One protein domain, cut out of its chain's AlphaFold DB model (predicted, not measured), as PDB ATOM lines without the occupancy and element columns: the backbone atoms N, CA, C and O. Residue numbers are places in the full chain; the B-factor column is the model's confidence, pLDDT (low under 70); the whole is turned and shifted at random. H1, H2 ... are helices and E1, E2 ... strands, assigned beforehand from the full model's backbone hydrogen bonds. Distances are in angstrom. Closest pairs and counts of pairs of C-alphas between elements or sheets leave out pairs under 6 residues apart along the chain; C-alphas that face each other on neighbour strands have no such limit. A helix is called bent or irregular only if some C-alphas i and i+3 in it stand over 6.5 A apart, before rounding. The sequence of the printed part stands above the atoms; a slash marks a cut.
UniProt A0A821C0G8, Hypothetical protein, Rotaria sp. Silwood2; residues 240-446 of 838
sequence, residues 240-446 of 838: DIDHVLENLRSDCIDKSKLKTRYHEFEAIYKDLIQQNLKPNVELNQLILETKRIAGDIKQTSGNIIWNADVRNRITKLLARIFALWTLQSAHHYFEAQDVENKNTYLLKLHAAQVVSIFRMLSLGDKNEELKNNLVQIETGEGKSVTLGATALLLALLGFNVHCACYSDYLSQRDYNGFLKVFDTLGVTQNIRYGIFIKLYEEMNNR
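AT A GLANCE: This is residues 240 to 446 of the 838 residues of the protein "Hypothetical protein" of Rotaria sp. Silwood2 (UniProt A0A821C0G8). What would one see first? A cluster of mostly crossed helices packs round H8, which lies in the middle with H4, H7 and H9 about it, and H2 and H3 pack on H4. At one side the small parallel sheet of E1 and E2 has H8 and H9 over one face and H10 over the other, while the short H5 and H6 lie together at one end. What is it built of? 207 residues are printed, with ten named helices and two named strands in the order H1 H2 H3 H4 H5 H6 H7 H8 E1 H9 E2 H10, and the class is mostly helix. How large is it? It is compact, with a radius of gyration of the C-alphas of 17.3 A and spans of 53 by 40 by 35 A.

IN THESE COORDINATES: Where do the first helices lie? H1 is residues 241 to 247, with C-alpha 241 at (49.814, 122.299, -138.600). H2 is residues 255 to 276, 31.3 A long; H3 is 284 to 294, 15.5 A; H4 is 308 to 327, 29.2 A. What follows? H5 is residues 331 to 335, H6 342 to 345, H7 351 to 360 and H8 383 to 396, 19.9 A long. Where are the strands? E1 is residues 400 to 405 and E2 is 431 to 435, with H9, residues 408 to 425 and 24.5 A long, between them. H10, residues 436 to 446, ends at C-alpha 446 at (42.212, 101.046, -101.961).

HOW THE PARTS SIT: How do the helices meet? The hairpin H1 and H2 touches at Leu 245 and Lys 255, closest C-alphas 6.4 A apart. H4 is the hub: it touches H2, with the C-alphas of Tyr 269 and Ala 319 closest at 4.8 A, and with residues 314 to 322 alone it touches H8, at a steep tilt of 58 degrees. H3 and H4 are a hairpin at a shallow tilt of 23 degrees, closest at the C-alphas of Thr 290 and Leu 317, 6.3 A. How do the strands pair? E1, H9, E2 is a strand-helix-strand unit, two parallel neighbour strands with a helix between, and its crossover is right-handed; N 403 and O 432 are 2.7 A apart, within hydrogen-bond range. Are the helix backbones complete? Every O i to N i+4 pair is within range in H1, H2, H3, H5, H7 and H8; H4 has 14 of 16, H9 11 of 14, H10 6 of 7, and H6 is too short for one. H9 is irregular, with C-alphas 417 and 420 7.7 A apart and a kink of 52 degrees near residue 418, and H10 is only just irregular, with C-alphas 443 and 446 6.6 A apart.

THE WHOLE: How far does it reach? The two C-alphas farthest apart are those of Gly 302 and Asp 338, 55.1 A. Is it continuous? The printed part has no cut, and the long links are H3 to H4 and H7 to H8. Where is confidence low? In this predicted model residues 251, 338 and 443 to 446 have pLDDT under 70.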
ATOM      1  N   ASP A 240      48.365 119.629-142.507       85.62
ATOM      2  CA  ASP A 240      49.511 120.130-141.755       85.62
ATOM      3  C   ASP A 240      49.091 120.932-140.507       85.62
ATOM      4  O   ASP A 240      47.914 121.034-140.147       85.62
ATOM      5  N   ILE A 241      50.074 121.490-139.796       90.50
ATOM      6  CA  ILE A 241      49.814 122.299-138.600       90.50
ATOM      7  C   ILE A 241      49.013 123.569-138.906       90.50
ATOM      8  O   ILE A 241      48.233 124.002-138.059       90.50
ATOM      9  N   ASP A 242      49.182 124.160-140.086       91.44
ATOM     10  CA  ASP A 242      48.496 125.396-140.448       91.44
ATOM     11  C   ASP A 242      47.007 125.140-140.652       91.44
ATOM     12  O   ASP A 242      46.182 125.807-140.021       91.44
ATOM     13  N   HIS A 243      46.666 124.070-141.369       88.69
ATOM     14  CA  HIS A 243      45.289 123.605-141.497       88.69
ATOM     15  C   HIS A 243      44.627 123.334-140.132       88.69
ATOM     16  O   HIS A 243      43.496 123.755-139.871       88.69
ATOM     17  N   VAL A 244      45.337 122.659-139.220       88.94
ATOM     18  CA  VAL A 244      44.825 122.359-137.871       88.94
ATOM     19  C   VAL A 244      44.570 123.638-137.072       88.94
ATOM     20  O   VAL A 244      43.543 123.763-136.402       88.94
ATOM     21  N   LEU A 245      45.493 124.600-137.122       90.69
ATOM     22  CA  LEU A 245      45.360 125.853-136.385       90.69
ATOM     23  C   LEU A 245      44.268 126.752-136.963       90.69
ATOM     24  O   LEU A 245      43.604 127.439-136.187       90.69
ATOM     25  N   GLU A 246      44.047 126.757-138.275       89.94
ATOM     26  CA  GLU A 246      42.949 127.494-138.911       89.94
ATOM     27  C   GLU A 246      41.585 127.004-138.415       89.94
ATOM     28  O   GLU A 246      40.768 127.817-137.971       89.94
ATOM     29  N   ASN A 247      41.393 125.684-138.364       86.94
ATOM     30  CA  ASN A 247      40.139 125.053-137.943       86.94
ATOM     31  C   ASN A 247      39.923 125.013-136.421       86.94
ATOM     32  O   ASN A 247      38.810 124.755-135.955       86.94
ATOM     33  N   LEU A 248      40.949 125.319-135.623       87.62
ATOM     34  CA  LEU A 248      40.856 125.342-134.165       87.62
ATOM     35  C   LEU A 248      39.985 126.512-133.662       87.62
ATOM     36  O   LEU A 248      40.328 127.688-133.846       87.62
ATOM     37  N   ARG A 249      38.885 126.181-132.966       83.88
ATOM     38  CA  ARG A 249      37.918 127.125-132.365       83.88
ATOM     39  C   ARG A 249      37.991 127.095-130.832       83.88
ATOM     40  O   ARG A 249      37.888 126.024-130.246       83.88
ATOM     41  N   SER A 250      38.171 128.250-130.181       75.31
ATOM     42  CA  SER A 250      38.136 128.408-128.710       75.31
ATOM     43  C   SER A 250      38.238 129.884-128.296       75.31
ATOM     44  O   SER A 250      38.789 130.695-129.040       75.31
ATOM     45  N   ASP A 251      37.787 130.206-127.080       65.31
ATOM     46  CA  ASP A 251      37.677 131.576-126.559       65.31
ATOM     47  C   ASP A 251      39.022 132.229-126.178       65.31
ATOM     48  O   ASP A 251      39.113 133.454-126.084       65.31
ATOM     49  N   CYS A 252      40.084 131.449-125.930       71.62
ATOM     50  CA  CYS A 252      41.381 131.953-125.446       71.62
ATOM     51  C   CYS A 252      42.569 131.114-125.956       71.62
ATOM     52  O   CYS A 252      43.190 130.392-125.179       71.62
ATOM     53  N   ILE A 253      42.916 131.229-127.243       85.19
ATOM     54  CA  ILE A 253      44.053 130.504-127.843       85.19
ATOM     55  C   ILE A 253      45.091 131.453-128.439       85.19
ATOM     56  O   ILE A 253      44.773 132.291-129.281       85.19
ATOM     57  N   ASP A 254      46.355 131.236-128.083       90.00
ATOM     58  CA  ASP A 254      47.510 131.765-128.801       90.00
ATOM     59  C   ASP A 254      47.990 130.748-129.854       90.00
ATOM     60  O   ASP A 254      48.784 129.839-129.578       90.00
ATOM     61  N   LYS A 255      47.483 130.897-131.086       91.69
ATOM     62  CA  LYS A 255      47.825 130.016-132.218       91.69
ATOM     63  C   LYS A 255      49.312 130.104-132.578       91.69
ATOM     64  O   LYS A 255      49.900 129.096-132.960       91.69
ATOM     65  N   SER A 256      49.935 131.274-132.405       91.38
ATOM     66  CA  SER A 256      51.355 131.480-132.713       91.38
ATOM     67  C   SER A 256      52.246 130.664-131.778       91.38
ATOM     68  O   SER A 256      53.117 129.918-132.224       91.38
ATOM     69  N   LYS A 257      51.936 130.692-130.479       91.88
ATOM     70  CA  LYS A 257      52.643 129.931-129.449       91.88
ATOM     71  C   LYS A 257      52.463 128.422-129.615       91.88
ATOM     72  O   LYS A 257      53.414 127.667-129.407       91.88
ATOM     73  N   LEU A 258      51.269 127.971-130.010       93.31
ATOM     74  CA  LEU A 258      51.022 126.567-130.362       93.31
ATOM     75  C   LEU A 258      51.850 126.133-131.574       93.31
ATOM     76  O   LEU A 258      52.499 125.090-131.507       93.31
ATOM     77  N   LYS A 259      51.886 126.952-132.635       95.19
ATOM     78  CA  LYS A 259      52.688 126.689-133.837       95.19
ATOM     79  C   LYS A 259      54.173 126.547-133.499       95.19
ATOM     80  O   LYS A 259      54.799 125.564-133.886       95.19
ATOM     81  N   THR A 260      54.727 127.469-132.708       95.00
ATOM     82  CA  THR A 260      56.131 127.408-132.272       95.00
ATOM     83  C   THR A 260      56.442 126.123-131.504       95.00
ATOM     84  O   THR A 260      57.427 125.455-131.809       95.00
ATOM     85  N   ARG A 261      55.594 125.734-130.541       94.62
ATOM     86  CA  ARG A 261      55.799 124.487-129.786       94.62
ATOM     87  C   ARG A 261      55.647 123.239-130.639       94.62
ATOM     88  O   ARG A 261      56.370 122.275-130.417       94.62
ATOM     89  N   TYR A 262      54.721 123.248-131.596       96.12
ATOM     90  CA  TYR A 262      54.571 122.146-132.535       96.12
ATOM     91  C   TYR A 262      55.840 121.963-133.372       96.12
ATOM     92  O   TYR A 262      56.338 120.848-133.468       96.12
ATOM     93  N   HIS A 263      56.415 123.042-133.909       96.69
ATOM     94  CA  HIS A 263      57.664 122.950-134.667       96.69
ATOM     95  C   HIS A 263      58.854 122.508-133.805       96.69
ATOM     96  O   HIS A 263      59.669 121.716-134.270       96.69
ATOM     97  N   GLU A 264      58.944 122.954-132.546       96.44
ATOM     98  CA  GLU A 264      59.956 122.446-131.605       96.44
ATOM     99  C   GLU A 264      59.792 120.934-131.381       96.44
ATOM    100  O   GLU A 264      60.756 120.174-131.488       96.44
ATOM    101  N   PHE A 265      58.563 120.486-131.112       96.56
ATOM    102  CA  PHE A 265      58.224 119.072-130.989       96.56
ATOM    103  C   PHE A 265      58.616 118.286-132.249       96.56
ATOM    104  O   PHE A 265      59.273 117.250-132.151       96.56
ATOM    105  N   GLU A 266      58.233 118.785-133.424       96.19
ATOM    106  CA  GLU A 266      58.421 118.117-134.706       96.19
ATOM    107  C   GLU A 266      59.907 117.982-135.050       96.19
ATOM    108  O   GLU A 266      60.339 116.919-135.498       96.19
ATOM    109  N   ALA A 267      60.700 119.026-134.794       97.50
ATOM    110  CA  ALA A 267      62.143 119.004-134.998       97.50
ATOM    111  C   ALA A 267      62.817 117.932-134.129       97.50
ATOM    112  O   ALA A 267      63.584 117.119-134.644       97.50
ATOM    113  N   ILE A 268      62.479 117.877-132.834       97.38
ATOM    114  CA  ILE A 268      63.010 116.861-131.912       97.38
ATOM    115  C   ILE A 268      62.572 115.461-132.348       97.38
ATOM    116  O   ILE A 268      63.382 114.541-132.375       97.38
ATOM    117  N   TYR A 269      61.297 115.281-132.692       96.62
ATOM    118  CA  TYR A 269      60.775 113.994-133.139       96.62
ATOM    119  C   TYR A 269      61.506 113.493-134.394       96.62
ATOM    120  O   TYR A 269      61.995 112.365-134.401       96.62
ATOM    121  N   LYS A 270      61.634 114.332-135.434       95.62
ATOM    122  CA  LYS A 270      62.312 113.968-136.690       95.62
ATOM    123  C   LYS A 270      63.774 113.587-136.458       95.62
ATOM    124  O   LYS A 270      64.215 112.572-136.992       95.62
ATOM    125  N   ASP A 271      64.487 114.345-135.625       96.69
ATOM    126  CA  ASP A 271      65.874 114.058-135.245       96.69
ATOM    127  C   ASP A 271      66.005 112.698-134.532       96.69
ATOM    128  O   ASP A 271      66.817 111.855-134.916       96.69
ATOM    129  N   LEU A 272      65.127 112.413-133.564       95.88
ATOM    130  CA  LEU A 272      65.115 111.132-132.851       95.88
ATOM    131  C   LEU A 272      64.822 109.946-133.776       95.88
ATOM    132  O   LEU A 272      65.466 108.903-133.641       95.88
ATOM    133  N   ILE A 273      63.877 110.089-134.713       94.75
ATOM    134  CA  ILE A 273      63.610 109.054-135.718       94.75
ATOM    135  C   ILE A 273      64.849 108.845-136.591       94.75
ATOM    136  O   ILE A 273      65.291 107.708-136.737       94.75
ATOM    137  N   GLN A 274      65.454 109.912-137.116       93.12
ATOM    138  CA  GLN A 274      66.628 109.817-137.986       93.12
ATOM    139  C   GLN A 274      67.813 109.115-137.305       93.12
ATOM    140  O   GLN A 274      68.479 108.294-137.932       93.12
ATOM    141  N   GLN A 275      68.062 109.397-136.026       91.62
ATOM    142  CA  GLN A 275      69.170 108.803-135.271       91.62
ATOM    143  C   GLN A 275      68.950 107.323-134.917       91.62
ATOM    144  O   GLN A 275      69.916 106.569-134.773       91.62
ATOM    145  N   ASN A 276      67.694 106.899-134.748       92.50
ATOM    146  CA  ASN A 276      67.362 105.589-134.177       92.50
ATOM    147  C   ASN A 276      66.698 104.618-135.164       92.50
ATOM    148  O   ASN A 276      66.589 103.433-134.854       92.50
ATOM    149  N   LEU A 277      66.271 105.063-136.347       91.88
ATOM    150  CA  LEU A 277      65.633 104.206-137.347       91.88
ATOM    151  C   LEU A 277      66.671 103.333-138.073       91.88
ATOM    152  O   LEU A 277      67.132 103.647-139.167       91.88
ATOM    153  N   LYS A 278      67.032 102.209-137.450       88.50
ATOM    154  CA  LYS A 278      67.963 101.197-137.973       88.50
ATOM    155  C   LYS A 278      67.474  99.772-137.666       88.50
ATOM    156  O   LYS A 278      66.744  99.599-136.691       88.50
ATOM    157  N   PRO A 279      67.856  98.746-138.449       78.44
ATOM    158  CA  PRO A 279      67.547  97.355-138.111       78.44
ATOM    159  C   PRO A 279      68.046  97.015-136.697       78.44
ATOM    160  O   PRO A 279      69.129  97.456-136.316       78.44
ATOM    161  N   ASN A 280      67.268  96.244-135.927       75.25
ATOM    162  CA  ASN A 280      67.538  95.934-134.512       75.25
ATOM    163  C   ASN A 280      67.679  97.192-133.631       75.25
ATOM    164  O   ASN A 280      68.708  97.418-132.997       75.25
ATOM    165  N   VAL A 281      66.637  98.030-133.617       75.94
ATOM    166  CA  VAL A 281      66.615  99.293-132.864       75.94
ATOM    167  C   VAL A 281      66.884  99.061-131.369       75.94
ATOM    168  O   VAL A 281      66.039  98.534-130.645       75.94
ATOM    169  N   GLU A 282      68.028  99.534-130.875       83.38
ATOM    170  CA  GLU A 282      68.297  99.632-129.439       83.38
ATOM    171  C   GLU A 282      67.746 100.948-128.884       83.38
ATOM    172  O   GLU A 282      68.306 102.021-129.099       83.38
ATOM    173  N   LEU A 283      66.640 100.873-128.142       91.31
ATOM    174  CA  LEU A 283      65.951 102.053-127.602       91.31
ATOM    175  C   LEU A 283      66.426 102.472-126.201       91.31
ATOM    176  O   LEU A 283      65.915 103.446-125.651       91.31
ATOM    177  N   ASN A 284      67.396 101.767-125.611       92.19
ATOM    178  CA  ASN A 284      67.801 101.937-124.207       92.19
ATOM    179  C   ASN A 284      68.207 103.377-123.868       92.19
ATOM    180  O   ASN A 284      67.766 103.919-122.852       92.19
ATOM    181  N   GLN A 285      68.999 104.017-124.734       91.69
ATOM    182  CA  GLN A 285      69.420 105.403-124.532       91.69
ATOM    183  C   GLN A 285      68.227 106.366-124.588       91.69
ATOM    184  O   GLN A 285      68.061 107.186-123.686       91.69
ATOM    185  N   LEU A 286      67.350 106.223-125.590       94.31
ATOM    186  CA  LEU A 286      66.148 107.048-125.725       94.31
ATOM    187  C   LEU A 286      65.227 106.901-124.507       94.31
ATOM    188  O   LEU A 286      64.717 107.895-123.988       94.31
ATOM    189  N   ILE A 287      65.050 105.677-124.005       95.31
ATOM    190  CA  ILE A 287      64.256 105.386-122.803       95.31
ATOM    191  C   ILE A 287      64.863 106.077-121.578       95.31
ATOM    192  O   ILE A 287      64.145 106.747-120.830       95.31
ATOM    193  N   LEU A 288      66.178 105.945-121.374       94.25
ATOM    194  CA  LEU A 288      66.882 106.535-120.235       94.25
ATOM    195  C   LEU A 288      66.823 108.067-120.266       94.25
ATOM    196  O   LEU A 288      66.523 108.696-119.251       94.25
ATOM    197  N   GLU A 289      67.020 108.676-121.434       93.62
ATOM    198  CA  GLU A 289      66.876 110.122-121.611       93.62
ATOM    199  C   GLU A 289      65.440 110.604-121.395       93.62
ATOM    200  O   GLU A 289      65.236 111.646-120.770       93.62
ATOM    201  N   THR A 290      64.441 109.847-121.866       95.56
ATOM    202  CA  THR A 290      63.019 110.163-121.650       95.56
ATOM    203  C   THR A 290      62.708 110.214-120.157       95.56
ATOM    204  O   THR A 290      62.161 111.207-119.673       95.56
ATOM    205  N   LYS A 291      63.137 109.192-119.404       93.62
ATOM    206  CA  LYS A 291      62.993 109.142-117.941       93.62
ATOM    207  C   LYS A 291      63.748 110.283-117.255       93.62
ATOM    208  O   LYS A 291      63.212 110.915-116.351       93.62
ATOM    209  N   ARG A 292      64.956 110.619-117.723       92.75
ATOM    210  CA  ARG A 292      65.752 111.736-117.186       92.75
ATOM    211  C   ARG A 292      65.076 113.097-117.381       92.75
ATOM    212  O   ARG A 292      65.135 113.931-116.485       92.75
ATOM    213  N   ILE A 293      64.450 113.338-118.536       92.12
ATOM    214  CA  ILE A 293      63.740 114.600-118.813       92.12
ATOM    215  C   ILE A 293      62.484 114.720-117.953       92.12
ATOM    216  O   ILE A 293      62.202 115.814-117.458       92.12
ATOM    217  N   ALA A 294      61.763 113.614-117.744       90.12
ATOM    218  CA  ALA A 294      60.656 113.578-116.791       90.12
ATOM    219  C   ALA A 294      61.154 113.939-115.380       90.12
ATOM    220  O   ALA A 294      60.531 114.748-114.697       90.12
ATOM    221  N   GLY A 295      62.348 113.460-115.015       80.62
ATOM    222  CA  GLY A 295      63.048 113.831-113.785       80.62
ATOM    223  C   GLY A 295      62.300 113.389-112.525       80.62
ATOM    224  O   GLY A 295      61.443 112.512-112.577       80.62
ATOM    225  N   ASP A 296      62.596 114.030-111.391       70.62
ATOM    226  CA  ASP A 296      61.953 113.751-110.097       70.62
ATOM    227  C   ASP A 296      60.644 114.537-109.883       70.62
ATOM    228  O   ASP A 296      60.272 114.836-108.745       70.62
ATOM    229  N   ILE A 297      59.938 114.919-110.956       78.38
ATOM    230  CA  ILE A 297      58.672 115.652-110.833       78.38
ATOM    231  C   ILE A 297      57.652 114.741-110.136       78.38
ATOM    232  O   ILE A 297      57.156 113.768-110.700       78.38
ATOM    233  N   LYS A 298      57.339 115.063-108.878       76.44
ATOM    234  CA  LYS A 298      56.365 114.338-108.059       76.44
ATOM    235  C   LYS A 298      55.113 115.184-107.899       76.44
ATOM    236  O   LYS A 298      55.067 116.090-107.073       76.44
ATOM    237  N   GLN A 299      54.094 114.869-108.690       86.50
ATOM    238  CA  GLN A 299      52.766 115.461-108.550       86.50
ATOM    239  C   GLN A 299      52.053 114.724-107.425       86.50
ATOM    240  O   GLN A 299      51.848 113.513-107.495       86.50
ATOM    241  N   THR A 300      51.702 115.439-106.364       84.56
ATOM    242  CA  THR A 300      51.063 114.852-105.177       84.56
ATOM    243  C   THR A 300      49.666 115.430-105.016       84.56
ATOM    244  O   THR A 300      49.420 116.561-105.433       84.56
ATOM    245  N   SER A 301      48.739 114.677-104.423       77.75
ATOM    246  CA  SER A 301      47.317 115.056-104.356       77.75
ATOM    247  C   SER A 301      47.032 116.436-103.735       77.75
ATOM    248  O   SER A 301      45.978 117.001-104.004       77.75
ATOM    249  N   GLY A 302      47.949 116.992-102.934       74.06
ATOM    250  CA  GLY A 302      47.826 118.329-102.334       74.06
ATOM    251  C   GLY A 302      48.777 119.394-102.894       74.06
ATOM    252  O   GLY A 302      48.708 120.541-102.466       74.06
ATOM    253  N   ASN A 303      49.679 119.039-103.813       82.00
ATOM    254  CA  ASN A 303      50.662 119.962-104.377       82.00
ATOM    255  C   ASN A 303      50.965 119.576-105.833       82.00
ATOM    256  O   ASN A 303      51.764 118.670-106.094       82.00
ATOM    257  N   ILE A 304      50.290 120.261-106.761       88.56
ATOM    258  CA  ILE A 304      50.500 120.132-108.206       88.56
ATOM    259  C   ILE A 304      51.441 121.247-108.663       88.56
ATOM    260  O   ILE A 304      51.123 122.431-108.563       88.56
ATOM    261  N   ILE A 305      52.597 120.867-109.204       88.75
ATOM    262  CA  ILE A 305      53.598 121.794-109.731       88.75
ATOM    263  C   ILE A 305      53.363 121.937-111.236       88.75
ATOM    264  O   ILE A 305      53.635 121.009-111.996       88.75
ATOM    265  N   TRP A 306      52.882 123.103-111.676       91.69
ATOM    266  CA  TRP A 306      52.603 123.386-113.094       91.69
ATOM    267  C   TRP A 306      53.251 124.689-113.579       91.69
ATOM    268  O   TRP A 306      52.601 125.615-114.064       91.69
ATOM    269  N   ASN A 307      54.567 124.792-113.397       90.25
ATOM    270  CA  ASN A 307      55.354 125.972-113.762       90.25
ATOM    271  C   ASN A 307      55.874 125.908-115.218       90.25
ATOM    272  O   ASN A 307      55.647 124.939-115.944       90.25
ATOM    273  N   ALA A 308      56.588 126.952-115.650       88.75
ATOM    274  CA  ALA A 308      57.139 127.029-117.005       88.75
ATOM    275  C   ALA A 308      58.138 125.898-117.329       88.75
ATOM    276  O   ALA A 308      58.186 125.457-118.474       88.75
ATOM    277  N   ASP A 309      58.889 125.393-116.341       88.88
ATOM    278  CA  ASP A 309      59.816 124.269-116.539       88.88
ATOM    279  C   ASP A 309      59.064 122.982-116.904       88.88
ATOM    280  O   ASP A 309      59.372 122.353-117.918       88.88
ATOM    281  N   VAL A 310      58.007 122.641-116.154       90.38
ATOM    282  CA  VAL A 310      57.136 121.494-116.469       90.38
ATOM    283  C   VAL A 310      56.550 121.642-117.873       90.38
ATOM    284  O   VAL A 310      56.631 120.713-118.678       90.38
ATOM    285  N   ARG A 311      56.039 122.834-118.211       90.75
ATOM    286  CA  ARG A 311      55.455 123.114-119.533       90.75
ATOM    287  C   ARG A 311      56.453 122.966-120.681       90.75
ATOM    288  O   ARG A 311      56.092 122.428-121.724       90.75
ATOM    289  N   ASN A 312      57.704 123.379-120.495       88.56
ATOM    290  CA  ASN A 312      58.752 123.226-121.508       88.56
ATOM    291  C   ASN A 312      59.205 121.763-121.668       88.56
ATOM    292  O   ASN A 312      59.579 121.337-122.761       88.56
ATOM    293  N   ARG A 313      59.156 120.964-120.595       92.44
ATOM    294  CA  ARG A 313      59.455 119.524-120.660       92.44
ATOM    295  C   ARG A 313      58.385 118.738-121.407       92.44
ATOM    296  O   ARG A 313      58.744 117.762-122.059       92.44
ATOM    297  N   ILE A 314      57.117 119.161-121.362       94.19
ATOM    298  CA  ILE A 314      56.012 118.486-122.068       94.19
ATOM    299  C   ILE A 314      56.329 118.311-123.554       94.19
ATOM    300  O   ILE A 314      56.246 117.191-124.047       94.19
ATOM    301  N   THR A 315      56.771 119.366-124.249       93.69
ATOM    302  CA  THR A 315      57.135 119.299-125.677       93.69
ATOM    303  C   THR A 315      58.202 118.227-125.938       93.69
ATOM    304  O   THR A 315      58.048 117.375-126.813       93.69
ATOM    305  N   LYS A 316      59.266 118.218-125.124       95.38
ATOM    306  CA  LYS A 316      60.411 117.299-125.257       95.38
ATOM    307  C   LYS A 316      60.057 115.853-124.913       95.38
ATOM    308  O   LYS A 316      60.585 114.932-125.542       95.38
ATOM    309  N   LEU A 317      59.211 115.655-123.903       96.50
ATOM    310  CA  LEU A 317      58.706 114.346-123.493       96.50
ATOM    311  C   LEU A 317      57.768 113.781-124.543       96.50
ATOM    312  O   LEU A 317      57.924 112.629-124.931       96.50
ATOM    313  N   LEU A 318      56.845 114.599-125.045       97.06
ATOM    314  CA  LEU A 318      55.886 114.176-126.049       97.06
ATOM    315  C   LEU A 318      56.594 113.730-127.334       97.06
ATOM    316  O   LEU A 318      56.266 112.672-127.865       97.06
ATOM    317  N   ALA A 319      57.614 114.470-127.787       97.06
ATOM    318  CA  ALA A 319      58.418 114.097-128.958       97.06
ATOM    319  C   ALA A 319      59.095 112.729-128.784       97.06
ATOM    320  O   ALA A 319      59.077 111.905-129.695       97.06
ATOM    321  N   ARG A 320      59.636 112.455-127.592       97.06
ATOM    322  CA  ARG A 320      60.264 111.166-127.268       97.06
ATOM    323  C   ARG A 320      59.258 110.028-127.132       97.06
ATOM    324  O   ARG A 320      59.544 108.929-127.590       97.06
ATOM    325  N   ILE A 321      58.092 110.289-126.539       96.81
ATOM    326  CA  ILE A 321      56.992 109.321-126.443       96.81
ATOM    327  C   ILE A 321      56.560 108.884-127.843       96.81
ATOM    328  O   ILE A 321      56.523 107.688-128.119       96.81
ATOM    329  N   PHE A 322      56.287 109.838-128.737       96.81
ATOM    330  CA  PHE A 322      55.904 109.511-130.108       96.81
ATOM    331  C   PHE A 322      57.047 108.858-130.889       96.81
ATOM    332  O   PHE A 322      56.800 107.896-131.607       96.81
ATOM    333  N   ALA A 323      58.298 109.291-130.698       96.06
ATOM    334  CA  ALA A 323      59.446 108.623-131.309       96.06
ATOM    335  C   ALA A 323      59.551 107.154-130.865       96.06
ATOM    336  O   ALA A 323      59.715 106.275-131.707       96.06
ATOM    337  N   LEU A 324      59.392 106.864-129.568       95.81
ATOM    338  CA  LEU A 324      59.356 105.493-129.048       95.81
ATOM    339  C   LEU A 324      58.198 104.692-129.650       95.81
ATOM    340  O   LEU A 324      58.415 103.572-130.103       95.81
ATOM    341  N   TRP A 325      56.994 105.263-129.692       95.00
ATOM    342  CA  TRP A 325      55.810 104.618-130.263       95.00
ATOM    343  C   TRP A 325      56.004 104.237-131.741       95.00
ATOM    344  O   TRP A 325      55.735 103.097-132.134       95.00
ATOM    345  N   THR A 326      56.564 105.149-132.540       94.31
ATOM    346  CA  THR A 326      56.893 104.909-133.949       94.31
ATOM    347  C   THR A 326      58.007 103.871-134.108       94.31
ATOM    348  O   THR A 326      57.845 102.905-134.855       94.31
ATOM    349  N   LEU A 327      59.127 104.015-133.388       94.19
ATOM    350  CA  LEU A 327      60.296 103.134-133.519       94.19
ATOM    351  C   LEU A 327      60.014 101.703-133.046       94.19
ATOM    352  O   LEU A 327      60.470 100.749-133.672       94.19
ATOM    353  N   GLN A 328      59.218 101.524-131.987       91.62
ATOM    354  CA  GLN A 328      58.818 100.197-131.502       91.62
ATOM    355  C   GLN A 328      57.922  99.426-132.471       91.62
ATOM    356  O   GLN A 328      57.763  98.210-132.309       91.62
ATOM    357  N   SER A 329      57.353 100.131-133.447       88.88
ATOM    358  CA  SER A 329      56.475  99.594-134.484       88.88
ATOM    359  C   SER A 329      57.137  99.610-135.866       88.88
ATOM    360  O   SER A 329      56.518  99.194-136.839       88.88
ATOM    361  N   ALA A 330      58.417  99.992-135.968       90.75
ATOM    362  CA  ALA A 330      59.139 100.148-137.233       90.75
ATOM    363  C   ALA A 330      59.435  98.835-137.984       90.75
ATOM    364  O   ALA A 330      59.991  98.869-139.076       90.75
ATOM    365  N   HIS A 331      59.063  97.670-137.449       87.19
ATOM    366  CA  HIS A 331      59.230  96.391-138.146       87.19
ATOM    367  C   HIS A 331      58.617  96.390-139.559       87.19
ATOM    368  O   HIS A 331      59.296  96.002-140.503       87.19
ATOM    369  N   HIS A 332      57.408  96.938-139.735       87.69
ATOM    370  CA  HIS A 332      56.771  97.073-141.052       87.69
ATOM    371  C   HIS A 332      57.577  97.941-142.030       87.69
ATOM    372  O   HIS A 332      57.615  97.652-143.223       87.69
ATOM    373  N   TYR A 333      58.259  98.977-141.535       88.69
ATOM    374  CA  TYR A 333      59.150  99.810-142.347       88.69
ATOM    375  C   TYR A 333      60.347  99.017-142.881       88.69
ATOM    376  O   TYR A 333      60.717  99.174-144.043       88.69
ATOM    377  N   PHE A 334      60.943  98.155-142.054       85.56
ATOM    378  CA  PHE A 334      62.066  97.315-142.478       85.56
ATOM    379  C   PHE A 334      61.628  96.149-143.371       85.56
ATOM    380  O   PHE A 334      62.397  95.722-144.227       85.56
ATOM    381  N   GLU A 335      60.395  95.662-143.211       80.94
ATOM    382  CA  GLU A 335      59.790  94.682-144.121       80.94
ATOM    383  C   GLU A 335      59.531  95.291-145.509       80.94
ATOM    384  O   GLU A 335      59.768  94.648-146.524       80.94
ATOM    385  N   ALA A 336      59.151  96.566-145.601       82.50
ATOM    386  CA  ALA A 336      58.929  97.260-146.872       82.50
ATOM    387  C   ALA A 336      60.219  97.779-147.549       82.50
ATOM    388  O   ALA A 336      60.215  98.840-148.180       82.50
ATOM    389  N   GLN A 337      61.337  97.057-147.420       71.75
ATOM    390  CA  GLN A 337      62.601  97.432-148.055       71.75
ATOM    391  C   GLN A 337      62.420  97.548-149.582       71.75
ATOM    392  O   GLN A 337      61.704  96.759-150.195       71.75
ATOM    393  N   ASP A 338      63.023  98.564-150.199       69.81
ATOM    394  CA  ASP A 338      62.956  98.827-151.648       69.81
ATOM    395  C   ASP A 338      61.570  99.225-152.210       69.81
ATOM    396  O   ASP A 338      61.380  99.253-153.423       69.81
ATOM    397  N   VAL A 339      60.603  99.587-151.355       78.31
ATOM    398  CA  VAL A 339      59.354 100.260-151.767       78.31
ATOM    399  C   VAL A 339      59.574 101.780-151.783       78.31
ATOM    400  O   VAL A 339      60.050 102.336-150.790       78.31
ATOM    401  N   GLU A 340      59.203 102.472-152.872       74.19
ATOM    402  CA  GLU A 340      59.418 103.928-153.048       74.19
ATOM    403  C   GLU A 340      58.898 104.758-151.858       74.19
ATOM    404  O   GLU A 340      59.594 105.639-151.350       74.19
ATOM    405  N   ASN A 341      57.724 104.400-151.331       78.25
ATOM    406  CA  ASN A 341      57.066 105.100-150.229       78.25
ATOM    407  C   ASN A 341      57.334 104.507-148.837       78.25
ATOM    408  O   ASN A 341      56.583 104.804-147.921       78.25
ATOM    409  N   LYS A 342      58.399 103.725-148.601       84.56
ATOM    410  CA  LYS A 342      58.636 102.988-147.329       84.56
ATOM    411  C   LYS A 342      58.326 103.734-146.015       84.56
ATOM    412  O   LYS A 342      57.906 103.119-145.041       84.56
ATOM    413  N   ASN A 343      58.492 105.060-145.959       87.19
ATOM    414  CA  ASN A 343      58.165 105.878-144.786       87.19
ATOM    415  C   ASN A 343      56.677 105.819-144.384       87.19
ATOM    416  O   ASN A 343      56.360 106.122-143.237       87.19
ATOM    417  N   THR A 344      55.763 105.461-145.287       87.69
ATOM    418  CA  THR A 344      54.333 105.250-145.002       87.69
ATOM    419  C   THR A 344      54.080 103.993-144.169       87.69
ATOM    420  O   THR A 344      53.011 103.864-143.597       87.69
ATOM    421  N   TYR A 345      55.055 103.099-144.009       89.75
ATOM    422  CA  TYR A 345      54.936 101.913-143.151       89.75
ATOM    423  C   TYR A 345      55.298 102.196-141.683       89.75
ATOM    424  O   TYR A 345      55.267 101.297-140.844       89.75
ATOM    425  N   LEU A 346      55.668 103.437-141.353       91.06
ATOM    426  CA  LEU A 346      55.853 103.882-139.974       91.06
ATOM    427  C   LEU A 346      54.529 104.371-139.399       91.06
ATOM    428  O   LEU A 346      53.756 105.027-140.089       91.06
ATOM    429  N   LEU A 347      54.298 104.148-138.106       89.75
ATOM    430  CA  LEU A 347      53.240 104.877-137.410       89.75
ATOM    431  C   LEU A 347      53.576 106.371-137.443       89.75
ATOM    432  O   LEU A 347      54.598 106.794-136.890       89.75
ATOM    433  N   LYS A 348      52.737 107.155-138.121       85.50
ATOM    434  CA  LYS A 348      52.879 108.605-138.222       85.50
ATOM    435  C   LYS A 348      51.879 109.284-137.302       85.50
ATOM    436  O   LYS A 348      50.748 108.838-137.139       85.50
ATOM    437  N   LEU A 349      52.340 110.360-136.686       88.12
ATOM    438  CA  LEU A 349      51.518 111.235-135.864       88.12
ATOM    439  C   LEU A 349      50.947 112.372-136.714       88.12
ATOM    440  O   LEU A 349      51.584 112.817-137.670       88.12
ATOM    441  N   HIS A 350      49.783 112.871-136.313       87.38
ATOM    442  CA  HIS A 350      49.134 114.020-136.943       87.38
ATOM    443  C   HIS A 350      49.300 115.281-136.099       87.38
ATOM    444  O   HIS A 350      49.301 115.226-134.865       87.38
ATOM    445  N   ALA A 351      49.377 116.442-136.756       90.12
ATOM    446  CA  ALA A 351      49.455 117.726-136.065       90.12
ATOM    447  C   ALA A 351      48.260 117.941-135.118       90.12
ATOM    448  O   ALA A 351      48.442 118.408-133.991       90.12
ATOM    449  N   ALA A 352      47.064 117.496-135.524       89.94
ATOM    450  CA  ALA A 352      45.845 117.543-134.719       89.94
ATOM    451  C   ALA A 352      45.988 116.802-133.382       89.94
ATOM    452  O   ALA A 352      45.543 117.309-132.351       89.94
ATOM    453  N   GLN A 353      46.664 115.648-133.364       92.94
ATOM    454  CA  GLN A 353      46.895 114.868-132.145       92.94
ATOM    455  C   GLN A 353      47.785 115.648-131.177       92.94
ATOM    456  O   GLN A 353      47.425 115.841-130.020       92.94
ATOM    457  N   VAL A 354      48.916 116.172-131.656       94.62
ATOM    458  CA  VAL A 354      49.872 116.927-130.827       94.62
ATOM    459  C   VAL A 354      49.236 118.195-130.264       94.62
ATOM    460  O   VAL A 354      49.320 118.453-129.062       94.62
ATOM    461  N   VAL A 355      48.554 118.966-131.117       93.50
ATOM    462  CA  VAL A 355      47.841 120.177-130.698       93.50
ATOM    463  C   VAL A 355      46.751 119.825-129.690       93.50
ATOM    464  O   VAL A 355      46.641 120.502-128.673       93.50
ATOM    465  N   SER A 356      46.008 118.734-129.887       93.50
ATOM    466  CA  SER A 356      44.992 118.287-128.928       93.50
ATOM    467  C   SER A 356      45.584 117.980-127.554       93.50
ATOM    468  O   SER A 356      45.040 118.442-126.555       93.50
ATOM    469  N   ILE A 357      46.733 117.296-127.481       95.69
ATOM    470  CA  ILE A 357      47.440 117.041-126.212       95.69
ATOM    471  C   ILE A 357      47.866 118.360-125.560       95.69
ATOM    472  O   ILE A 357      47.660 118.555-124.362       95.69
ATOM    473  N   PHE A 358      48.406 119.303-126.339       94.62
ATOM    474  CA  PHE A 358      48.732 120.638-125.833       94.62
ATOM    475  C   PHE A 358      47.504 121.332-125.243       94.62
ATOM    476  O   PHE A 358      47.577 121.843-124.126       94.62
ATOM    477  N   ARG A 359      46.366 121.293-125.939       92.12
ATOM    478  CA  ARG A 359      45.110 121.891-125.471       92.12
ATOM    479  C   ARG A 359      44.551 121.198-124.231       92.12
ATOM    480  O   ARG A 359      44.137 121.893-123.311       92.12
ATOM    481  N   MET A 360      44.597 119.867-124.155       92.62
ATOM    482  CA  MET A 360      44.187 119.118-122.958       92.62
ATOM    483  C   MET A 360      44.988 119.551-121.722       92.62
ATOM    484  O   MET A 360      44.443 119.605-120.622       92.62
ATOM    485  N   LEU A 361      46.255 119.918-121.918       92.69
ATOM    486  CA  LEU A 361      47.188 120.361-120.881       92.69
ATOM    487  C   LEU A 361      47.282 121.894-120.743       92.69
ATOM    488  O   LEU A 361      48.212 122.394-120.104       92.69
ATOM    489  N   SER A 362      46.340 122.640-121.337       90.25
ATOM    490  CA  SER A 362      46.267 124.111-121.317       90.25
ATOM    491  C   SER A 362      47.485 124.845-121.897       90.25
ATOM    492  O   SER A 362      47.688 126.039-121.670       90.25
ATOM    493  N   LEU A 363      48.309 124.177-122.702       90.31
ATOM    494  CA  LEU A 363      49.375 124.835-123.453       90.31
ATOM    495  C   LEU A 363      48.758 125.692-124.567       90.31
ATOM    496  O   LEU A 363      47.839 125.268-125.270       90.31
ATOM    497  N   GLY A 364      49.261 126.919-124.721       86.75
ATOM    498  CA  GLY A 364      48.714 127.905-125.660       86.75
ATOM    499  C   GLY A 364      47.560 128.746-125.103       86.75
ATOM    500  O   GLY A 364      47.074 129.623-125.811       86.75
ATOM    501  N   ASP A 365      47.143 128.525-123.850       86.50
ATOM    502  CA  ASP A 365      46.266 129.459-123.130       86.50
ATOM    503  C   ASP A 365      47.031 130.718-122.701       86.50
ATOM    504  O   ASP A 365      48.260 130.711-122.592       86.50
ATOM    505  N   LYS A 366      46.298 131.789-122.360       81.00
ATOM    506  CA  LYS A 366      46.886 133.027-121.815       81.00
ATOM    507  C   LYS A 366      47.748 132.767-120.569       81.00
ATOM    508  O   LYS A 366      48.875 133.248-120.504       81.00
ATOM    509  N   ASN A 367      47.241 131.971-119.622       82.19
ATOM    510  CA  ASN A 367      47.922 131.697-118.345       82.19
ATOM    511  C   ASN A 367      48.608 130.320-118.288       82.19
ATOM    512  O   ASN A 367      49.448 130.094-117.422       82.19
ATOM    513  N   GLU A 368      48.252 129.396-119.187       87.12
ATOM    514  CA  GLU A 368      48.741 128.003-119.219       87.12
ATOM    515  C   GLU A 368      48.695 127.260-117.875       87.12
ATOM    516  O   GLU A 368      49.565 126.449-117.545       87.12
ATOM    517  N   GLU A 369      47.676 127.557-117.081       87.38
ATOM    518  CA  GLU A 369      47.358 126.847-115.848       87.38
ATOM    519  C   GLU A 369      46.674 125.521-116.190       87.38
ATOM    520  O   GLU A 369      45.801 125.495-117.053       87.38
ATOM    521  N   LEU A 370      47.027 124.434-115.500       87.56
ATOM    522  CA  LEU A 370      46.353 123.149-115.682       87.56
ATOM    523  C   LEU A 370      44.900 123.251-115.193       87.56
ATOM    524  O   LEU A 370      44.658 123.400-113.996       87.56
ATOM    525  N   LYS A 371      43.943 123.177-116.121       87.56
ATOM    526  CA  LYS A 371      42.500 123.225-115.847       87.56
ATOM    527  C   LYS A 371      41.789 122.041-116.488       87.56
ATOM    528  O   LYS A 371      42.350 121.325-117.313       87.56
ATOM    529  N   ASN A 372      40.528 121.857-116.111       88.44
ATOM    530  CA  ASN A 372      39.652 120.917-116.796       88.44
ATOM    531  C   ASN A 372      39.330 121.469-118.188       88.44
ATOM    532  O   ASN A 372      38.743 122.544-118.300       88.44
ATOM    533  N   ASN A 373      39.700 120.723-119.225       87.12
ATOM    534  CA  ASN A 373      39.478 121.092-120.619       87.12
ATOM    535  C   ASN A 373      38.596 120.054-121.313       87.12
ATOM    536  O   ASN A 373      38.734 118.853-121.075       87.12
ATOM    537  N   LEU A 374      37.739 120.520-122.221       89.06
ATOM    538  CA  LEU A 374      37.026 119.675-123.173       89.06
ATOM    539  C   LEU A 374      37.617 119.920-124.561       89.06
ATOM    540  O   LEU A 374      37.534 121.030-125.083       89.06
ATOM    541  N   VAL A 375      38.226 118.890-125.149       88.81
ATOM    542  CA  VAL A 375      38.813 118.961-126.494       88.81
ATOM    543  C   VAL A 375      37.996 118.081-127.431       88.81
ATOM    544  O   VAL A 375      37.922 116.864-127.249       88.81
ATOM    545  N   GLN A 376      37.363 118.707-128.422       88.00
ATOM    546  CA  GLN A 376      36.658 118.002-129.485       88.00
ATOM    547  C   GLN A 376      37.659 117.597-130.568       88.00
ATOM    548  O   GLN A 376      38.324 118.443-131.154       88.00
ATOM    549  N   ILE A 377      37.742 116.292-130.815       86.31
ATOM    550  CA  ILE A 377      38.550 115.683-131.872       86.31
ATOM    551  C   ILE A 377      37.573 114.930-132.770       86.31
ATOM    552  O   ILE A 377      36.754 114.154-132.262       86.31
ATOM    553  N   GLU A 378      37.621 115.189-134.074       79.00
ATOM    554  CA  GLU A 378      36.711 114.566-135.036       79.00
ATOM    555  C   GLU A 378      36.985 113.063-135.201       79.00
ATOM    556  O   GLU A 378      37.996 112.514-134.750       79.00
ATOM    557  N   THR A 379      36.019 112.351-135.782       71.69
ATOM    558  CA  THR A 379      36.124 110.896-135.939       71.69
ATOM    559  C   THR A 379      37.190 110.569-136.985       71.69
ATOM    560  O   THR A 379      37.133 111.086-138.091       71.69
ATOM    561  N   GLY A 380      38.133 109.681-136.655       70.19
ATOM    562  CA  GLY A 380      39.236 109.308-137.551       70.19
ATOM    563  C   GLY A 380      40.530 110.115-137.371       70.19
ATOM    564  O   GLY A 380      41.554 109.714-137.908       70.19
ATOM    565  N   GLU A 381      40.540 111.167-136.545       76.25
ATOM    566  CA  GLU A 381      41.736 111.998-136.272       76.25
ATOM    567  C   GLU A 381      42.706 111.378-135.231       76.25
ATOM    568  O   GLU A 381      43.744 111.940-134.870       76.25
ATOM    569  N   GLY A 382      42.386 110.188-134.710       80.31
ATOM    570  CA  GLY A 382      43.238 109.451-133.765       80.31
ATOM    571  C   GLY A 382      43.097 109.890-132.303       80.31
ATOM    572  O   GLY A 382      44.083 110.078-131.581       80.31
ATOM    573  N   LYS A 383      41.853 110.000-131.823       88.81
ATOM    574  CA  LYS A 383      41.543 110.270-130.409       88.81
ATOM    575  C   LYS A 383      42.179 109.253-129.450       88.81
ATOM    576  O   LYS A 383      42.734 109.653-128.431       88.81
ATOM    577  N   SER A 384      42.164 107.968-129.799       90.75
ATOM    578  CA  SER A 384      42.775 106.898-128.996       90.75
ATOM    579  C   SER A 384      44.286 107.089-128.823       90.75
ATOM    580  O   SER A 384      44.806 106.955-127.717       90.75
ATOM    581  N   VAL A 385      44.980 107.508-129.889       92.38
ATOM    582  CA  VAL A 385      46.416 107.847-129.859       92.38
ATOM    583  C   VAL A 385      46.674 109.059-128.964       92.38
ATOM    584  O   VAL A 385      47.566 109.030-128.115       92.38
ATOM    585  N   THR A 386      45.850 110.100-129.100       94.69
ATOM    586  CA  THR A 386      45.910 111.311-128.264       94.69
ATOM    587  C   THR A 386      45.745 110.971-126.778       94.69
ATOM    588  O   THR A 386      46.518 111.441-125.939       94.69
ATOM    589  N   LEU A 387      44.775 110.113-126.444       94.94
ATOM    590  CA  LEU A 387      44.487 109.684-125.077       94.94
ATOM    591  C   LEU A 387      45.648 108.875-124.480       94.94
ATOM    592  O   LEU A 387      46.115 109.201-123.389       94.94
ATOM    593  N   GLY A 388      46.153 107.876-125.213       96.00
ATOM    594  CA  GLY A 388      47.270 107.030-124.780       96.00
ATOM    595  C   GLY A 388      48.561 107.819-124.549       96.00
ATOM    596  O   GLY A 388      49.196 107.685-123.500       96.00
ATOM    597  N   ALA A 389      48.914 108.713-125.477       97.00
ATOM    598  CA  ALA A 389      50.089 109.572-125.342       97.00
ATOM    599  C   ALA A 389      49.956 110.567-124.173       97.00
ATOM    600  O   ALA A 389      50.917 110.770-123.427       97.00
ATOM    601  N   THR A 390      48.764 111.139-123.960       97.19
ATOM    602  CA  THR A 390      48.495 112.030-122.817       97.19
ATOM    603  C   THR A 390      48.598 111.282-121.490       97.19
ATOM    604  O   THR A 390      49.227 111.778-120.553       97.19
ATOM    605  N   ALA A 391      48.031 110.074-121.410       97.50
ATOM    606  CA  ALA A 391      48.092 109.245-120.211       97.50
ATOM    607  C   ALA A 391      49.534 108.876-119.848       97.50
ATOM    608  O   ALA A 391      49.938 109.025-118.695       97.50
ATOM    609  N   LEU A 392      50.336 108.484-120.840       97.38
ATOM    610  CA  LEU A 392      51.761 108.208-120.671       97.38
ATOM    611  C   LEU A 392      52.544 109.431-120.194       97.38
ATOM    612  O   LEU A 392      53.302 109.341-119.230       97.38
ATOM    613  N   LEU A 393      52.346 110.579-120.842       96.69
ATOM    614  CA  LEU A 393      53.009 111.831-120.485       96.69
ATOM    615  C   LEU A 393      52.710 112.227-119.032       96.69
ATOM    616  O   LEU A 393      53.626 112.516-118.265       96.69
ATOM    617  N   LEU A 394      51.440 112.202-118.630       95.38
ATOM    618  CA  LEU A 394      51.026 112.532-117.266       95.38
ATOM    619  C   LEU A 394      51.536 111.502-116.246       95.38
ATOM    620  O   LEU A 394      51.974 111.871-115.155       95.38
ATOM    621  N   ALA A 395      51.559 110.219-116.606       95.12
ATOM    622  CA  ALA A 395      52.138 109.182-115.762       95.12
ATOM    623  C   ALA A 395      53.664 109.323-115.611       95.12
ATOM    624  O   ALA A 395      54.197 109.012-114.547       95.12
ATOM    625  N   LEU A 396      54.385 109.837-116.610       94.62
ATOM    626  CA  LEU A 396      55.798 110.206-116.457       94.62
ATOM    627  C   LEU A 396      55.981 111.433-115.560       94.62
ATOM    628  O   LEU A 396      56.942 111.499-114.804       94.62
ATOM    629  N   LEU A 397      55.044 112.381-115.610       92.75
ATOM    630  CA  LEU A 397      55.070 113.591-114.790       92.75
ATOM    631  C   LEU A 397      54.630 113.371-113.338       92.75
ATOM    632  O   LEU A 397      54.566 114.341-112.599       92.75
ATOM    633  N   GLY A 398      54.312 112.148-112.907       90.69
ATOM    634  CA  GLY A 398      53.972 111.879-111.506       90.69
ATOM    635  C   GLY A 398      52.477 111.738-111.198       90.69
ATOM    636  O   GLY A 398      52.138 111.543-110.036       90.69
ATOM    637  N   PHE A 399      51.577 111.713-112.189       92.06
ATOM    638  CA  PHE A 399      50.137 111.473-111.967       92.06
ATOM    639  C   PHE A 399      49.747 109.986-111.973       92.06
ATOM    640  O   PHE A 399      50.367 109.188-112.673       92.06
ATOM    641  N   ASN A 400      48.698 109.622-111.233       91.31
ATOM    642  CA  ASN A 400      47.930 108.394-111.453       91.31
ATOM    643  C   ASN A 400      46.781 108.710-112.416       91.31
ATOM    644  O   ASN A 400      45.865 109.456-112.058       91.31
ATOM    645  N   VAL A 401      46.836 108.160-113.626       93.88
ATOM    646  CA  VAL A 401      45.913 108.494-114.713       93.88
ATOM    647  C   VAL A 401      44.862 107.405-114.874       93.88
ATOM    648  O   VAL A 401      45.191 106.230-115.022       93.88
ATOM    649  N   HIS A 402      43.598 107.809-114.881       93.94
ATOM    650  CA  HIS A 402      42.458 106.944-115.163       93.94
ATOM    651  C   HIS A 402      41.835 107.403-116.481       93.94
ATOM    652  O   HIS A 402      41.512 108.577-116.626       93.94
ATOM    653  N   CYS A 403      41.683 106.501-117.439       94.50
ATOM    654  CA  CYS A 403      41.089 106.739-118.746       94.50
ATOM    655  C   CYS A 403      39.716 106.061-118.791       94.50
ATOM    656  O   CYS A 403      39.621 104.846-118.971       94.50
ATOM    657  N   ALA A 404      38.657 106.844-118.599       90.75
ATOM    658  CA  ALA A 404      37.285 106.357-118.622       90.75
ATOM    659  C   ALA A 404      36.747 106.278-120.052       90.75
ATOM    660  O   ALA A 404      36.860 107.235-120.814       90.75
ATOM    661  N   CYS A 405      36.116 105.158-120.389       88.81
ATOM    662  CA  CYS A 405      35.329 104.981-121.610       88.81
ATOM    663  C   CYS A 405      33.933 104.453-121.239       88.81
ATOM    664  O   CYS A 405      33.716 103.982-120.126       88.81
ATOM    665  N   TYR A 406      32.972 104.512-122.157       82.31
ATOM    666  CA  TYR A 406      31.648 103.913-121.946       82.31
ATOM    667  C   TYR A 406      31.624 102.405-122.255       82.31
ATOM    668  O   TYR A 406      30.753 101.692-121.770       82.31
ATOM    669  N   SER A 407      32.581 101.919-123.054       84.25
ATOM    670  CA  SER A 407      32.676 100.525-123.495       84.25
ATOM    671  C   SER A 407      33.966  99.888-122.995       84.25
ATOM    672  O   SER A 407      35.056 100.418-123.209       84.25
ATOM    673  N   ASP A 408      33.837  98.720-122.366       84.00
ATOM    674  CA  ASP A 408      34.967  97.935-121.859       84.00
ATOM    675  C   ASP A 408      35.885  97.476-123.004       84.00
ATOM    676  O   ASP A 408      37.103  97.592-122.912       84.00
ATOM    677  N   TYR A 409      35.298  97.060-124.135       83.31
ATOM    678  CA  TYR A 409      36.031  96.666-125.342       83.31
ATOM    679  C   TYR A 409      36.882  97.814-125.900       83.31
ATOM    680  O   TYR A 409      38.078  97.640-126.129       83.31
ATOM    681  N   LEU A 410      36.284  98.997-126.092       85.75
ATOM    682  CA  LEU A 410      37.010 100.161-126.615       85.75
ATOM    683  C   LEU A 410      38.113 100.601-125.651       85.75
ATOM    684  O   LEU A 410      39.218 100.925-126.081       85.75
ATOM    685  N   SER A 411      37.828 100.553-124.349       90.06
ATOM    686  CA  SER A 411      38.809 100.851-123.312       90.06
ATOM    687  C   SER A 411      40.017  99.911-123.391       90.06
ATOM    688  O   SER A 411      41.158 100.372-123.423       90.06
ATOM    689  N   GLN A 412      39.779  98.602-123.508       90.56
ATOM    690  CA  GLN A 412      40.851  97.615-123.570       90.56
ATOM    691  C   GLN A 412      41.646  97.691-124.878       90.56
ATOM    692  O   GLN A 412      42.872  97.574-124.858       90.56
ATOM    693  N   ARG A 413      40.973  97.937-126.010       88.81
ATOM    694  CA  ARG A 413      41.615  98.182-127.311       88.81
ATOM    695  C   ARG A 413      42.603  99.346-127.222       88.81
ATOM    696  O   ARG A 413      43.760  99.202-127.614       88.81
ATOM    697  N   ASP A 414      42.158 100.479-126.681       92.56
ATOM    698  CA  ASP A 414      42.966 101.696-126.597       92.56
ATOM    699  C   ASP A 414      44.137 101.536-125.618       92.56
ATOM    700  O   ASP A 414      45.245 101.994-125.904       92.56
ATOM    701  N   TYR A 415      43.923 100.828-124.505       94.50
ATOM    702  CA  TYR A 415      44.987 100.463-123.570       94.50
ATOM    703  C   TYR A 415      46.056  99.587-124.234       94.50
ATOM    704  O   TYR A 415      47.246  99.904-124.185       94.50
ATOM    705  N   ASN A 416      45.635  98.512-124.908       92.75
ATOM    706  CA  ASN A 416      46.536  97.569-125.570       92.75
ATOM    707  C   ASN A 416      47.359  98.240-126.682       92.75
ATOM    708  O   ASN A 416      48.523  97.891-126.872       92.75
ATOM    709  N   GLY A 417      46.796  99.244-127.368       90.88
ATOM    710  CA  GLY A 417      47.491 100.011-128.405       90.88
ATOM    711  C   GLY A 417      48.727 100.782-127.914       90.88
ATOM    712  O   GLY A 417      49.623 101.063-128.710       90.88
ATOM    713  N   PHE A 418      48.810 101.101-126.617       94.75
ATOM    714  CA  PHE A 418      49.948 101.808-126.010       94.75
ATOM    715  C   PHE A 418      50.692 101.004-124.934       94.75
ATOM    716  O   PHE A 418      51.766 101.432-124.497       94.75
ATOM    717  N   LEU A 419      50.182  99.831-124.547       95.75
ATOM    718  CA  LEU A 419      50.725  98.992-123.474       95.75
ATOM    719  C   LEU A 419      52.234  98.750-123.608       95.75
ATOM    720  O   LEU A 419      52.979  98.965-122.657       95.75
ATOM    721  N   LYS A 420      52.712  98.418-124.814       94.62
ATOM    722  CA  LYS A 420      54.144  98.195-125.079       94.62
ATOM    723  C   LYS A 420      55.008  99.404-124.687       94.62
ATOM    724  O   LYS A 420      56.078  99.242-124.094       94.62
ATOM    725  N   VAL A 421      54.543 100.620-124.980       95.06
ATOM    726  CA  VAL A 421      55.256 101.864-124.648       95.06
ATOM    727  C   VAL A 421      55.136 102.171-123.150       95.06
ATOM    728  O   VAL A 421      56.116 102.600-122.537       95.06
ATOM    729  N   PHE A 422      53.973 101.901-122.541       97.12
ATOM    730  CA  PHE A 422      53.769 102.033-121.093       97.12
ATOM    731  C   PHE A 422      54.737 101.143-120.302       97.12
ATOM    732  O   PHE A 422      55.407 101.636-119.388       97.12
ATOM    733  N   ASP A 423      54.863  99.874-120.701       96.44
ATOM    734  CA  ASP A 423      55.747  98.885-120.077       96.44
ATOM    735  C   ASP A 423      57.213  99.289-120.231       96.44
ATOM    736  O   ASP A 423      57.971  99.310-119.261       96.44
ATOM    737  N   THR A 424      57.596  99.715-121.436       95.12
ATOM    738  CA  THR A 424      58.959 100.178-121.740       95.12
ATOM    739  C   THR A 424      59.383 101.341-120.838       95.12
ATOM    740  O   THR A 424      60.515 101.406-120.342       95.12
ATOM    741  N   LEU A 425      58.470 102.282-120.598       95.44
ATOM    742  CA  LEU A 425      58.722 103.435-119.737       95.44
ATOM    743  C   LEU A 425      58.449 103.148-118.253       95.44
ATOM    744  O   LEU A 425      58.800 103.974-117.412       95.44
ATOM    745  N   GLY A 426      57.939 101.961-117.908       94.56
ATOM    746  CA  GLY A 426      57.731 101.504-116.534       94.56
ATOM    747  C   GLY A 426      56.612 102.243-115.799       94.56
ATOM    748  O   GLY A 426      56.707 102.449-114.586       94.56
ATOM    749  N   VAL A 427      55.580 102.693-116.524       94.44
ATOM    750  CA  VAL A 427      54.479 103.488-115.953       94.44
ATOM    751  C   VAL A 427      53.134 102.764-115.902       94.44
ATOM    752  O   VAL A 427      52.187 103.330-115.359       94.44
ATOM    753  N   THR A 428      53.047 101.536-116.413       96.12
ATOM    754  CA  THR A 428      51.822 100.728-116.553       96.12
ATOM    755  C   THR A 428      50.983 100.661-115.274       96.12
ATOM    756  O   THR A 428      49.766 100.812-115.297       96.12
ATOM    757  N   GLN A 429      51.616 100.536-114.108       92.19
ATOM    758  CA  GLN A 429      50.942 100.509-112.807       92.19
ATOM    759  C   GLN A 429      50.222 101.819-112.429       92.19
ATOM    760  O   GLN A 429      49.389 101.808-111.527       92.19
ATOM    761  N   ASN A 430      50.522 102.928-113.109       92.44
ATOM    762  CA  ASN A 430      49.963 104.259-112.842       92.44
ATOM    763  C   ASN A 430      48.915 104.688-113.876       92.44
ATOM    764  O   ASN A 430      48.399 105.799-113.778       92.44
ATOM    765  N   ILE A 431      48.636 103.843-114.869       95.19
ATOM    766  CA  ILE A 431      47.646 104.088-115.916       95.19
ATOM    767  C   ILE A 431      46.568 103.015-115.791       95.19
ATOM    768  O   ILE A 431      46.863 101.822-115.696       95.19
ATOM    769  N   ARG A 432      45.306 103.431-115.750       94.12
ATOM    770  CA  ARG A 432      44.151 102.533-115.671       94.12
ATOM    771  C   ARG A 432      43.153 102.905-116.747       94.12
ATOM    772  O   ARG A 432      42.827 104.075-116.889       94.12
ATOM    773  N   TYR A 433      42.690 101.918-117.494       94.75
ATOM    774  CA  TYR A 433      41.623 102.054-118.478       94.75
ATOM    775  C   TYR A 433      40.438 101.237-117.980       94.75
ATOM    776  O   TYR A 433      40.626 100.157-117.423       94.75
ATOM    777  N   GLY A 434      39.231 101.760-118.134       90.25
ATOM    778  CA  GLY A 434      38.029 100.998-117.838       90.25
ATOM    779  C   GLY A 434      36.759 101.804-118.039       90.25
ATOM    780  O   GLY A 434      36.781 102.992-118.377       90.25
ATOM    781  N   ILE A 435      35.629 101.149-117.794       87.00
ATOM    782  CA  ILE A 435      34.355 101.852-117.673       87.00
ATOM    783  C   ILE A 435      34.292 102.644-116.368       87.00
ATOM    784  O   ILE A 435      34.902 102.264-115.367       87.00
ATOM    785  N   PHE A 436      33.522 103.733-116.369       80.25
ATOM    786  CA  PHE A 436      33.459 104.671-115.244       80.25
ATOM    787  C   PHE A 436      33.189 103.991-113.895       80.25
ATOM    788  O   PHE A 436      33.877 104.281-112.923       80.25
ATOM    789  N   ILE A 437      32.241 103.048-113.847       75.25
ATOM    790  CA  ILE A 437      31.883 102.324-112.619       75.25
ATOM    791  C   ILE A 437      33.080 101.530-112.082       75.25
ATOM    792  O   ILE A 437      33.410 101.662-110.908       75.25
ATOM    793  N   LYS A 438      33.769 100.765-112.941       80.31
ATOM    794  CA  LYS A 438      34.951  99.982-112.545       80.31
ATOM    795  C   LYS A 438      36.069 100.892-112.033       80.31
ATOM    796  O   LYS A 438      36.612 100.651-110.961       80.31
ATOM    797  N   LEU A 439      36.365 101.976-112.756       82.94
ATOM    798  CA  LEU A 439      37.400 102.933-112.351       82.94
ATOM    799  C   LEU A 439      37.055 103.621-111.029       82.94
ATOM    800  O   LEU A 439      37.918 103.772-110.170       82.94
ATOM    801  N   TYR A 440      35.795 104.014-110.842       76.44
ATOM    802  CA  TYR A 440      35.327 104.607-109.593       76.44
ATOM    803  C   TYR A 440      35.460 103.631-108.416       76.44
ATOM    804  O   TYR A 440      35.929 104.021-107.345       76.44
ATOM    805  N   GLU A 441      35.093 102.360-108.606       71.38
ATOM    806  CA  GLU A 441      35.274 101.312-107.596       71.38
ATOM    807  C   GLU A 441      36.753 101.113-107.251       71.38
ATOM    808  O   GLU A 441      37.120 101.143-106.077       71.38
ATOM    809  N   GLU A 442      37.630 101.004-108.248       71.69
ATOM    810  CA  GLU A 442      39.075 100.872-108.041       71.69
ATOM    811  C   GLU A 442      39.697 102.080-107.324       71.69
ATOM    812  O   GLU A 442      40.580 101.919-106.475       71.69
ATOM    813  N   MET A 443      39.251 103.298-107.646       69.81
ATOM    814  CA  MET A 443      39.748 104.528-107.024       69.81
ATOM    815  C   MET A 443      39.390 104.620-105.537       69.81
ATOM    816  O   MET A 443      40.159 105.222-104.779       69.81
ATOM    817  N   ASN A 444      38.261 104.030-105.130       64.38
ATOM    818  CA  ASN A 444      37.729 104.107-103.767       64.38
ATOM    819  C   ASN A 444      38.029 102.868-102.904       64.38
ATOM    820  O   ASN A 444      38.145 103.004-101.690       64.38
ATOM    821  N   ASN A 445      38.232 101.686-103.495       59.12
ATOM    822  CA  ASN A 445      38.449 100.426-102.764       59.12
ATOM    823  C   ASN A 445      39.893 100.211-102.256       59.12
ATOM    824  O   ASN A 445      40.212  99.141-101.743       59.12
ATOM    825  N   ARG A 446      40.795 101.200-102.362       52.72
ATOM    826  CA  ARG A 446      42.212 101.046-101.961       52.72
ATOM    827  C   ARG A 446      42.459 100.911-100.452       52.72
ATOM    828  O   ARG A 446      43.565 100.527-100.086       52.72
TER     829      ARG A 446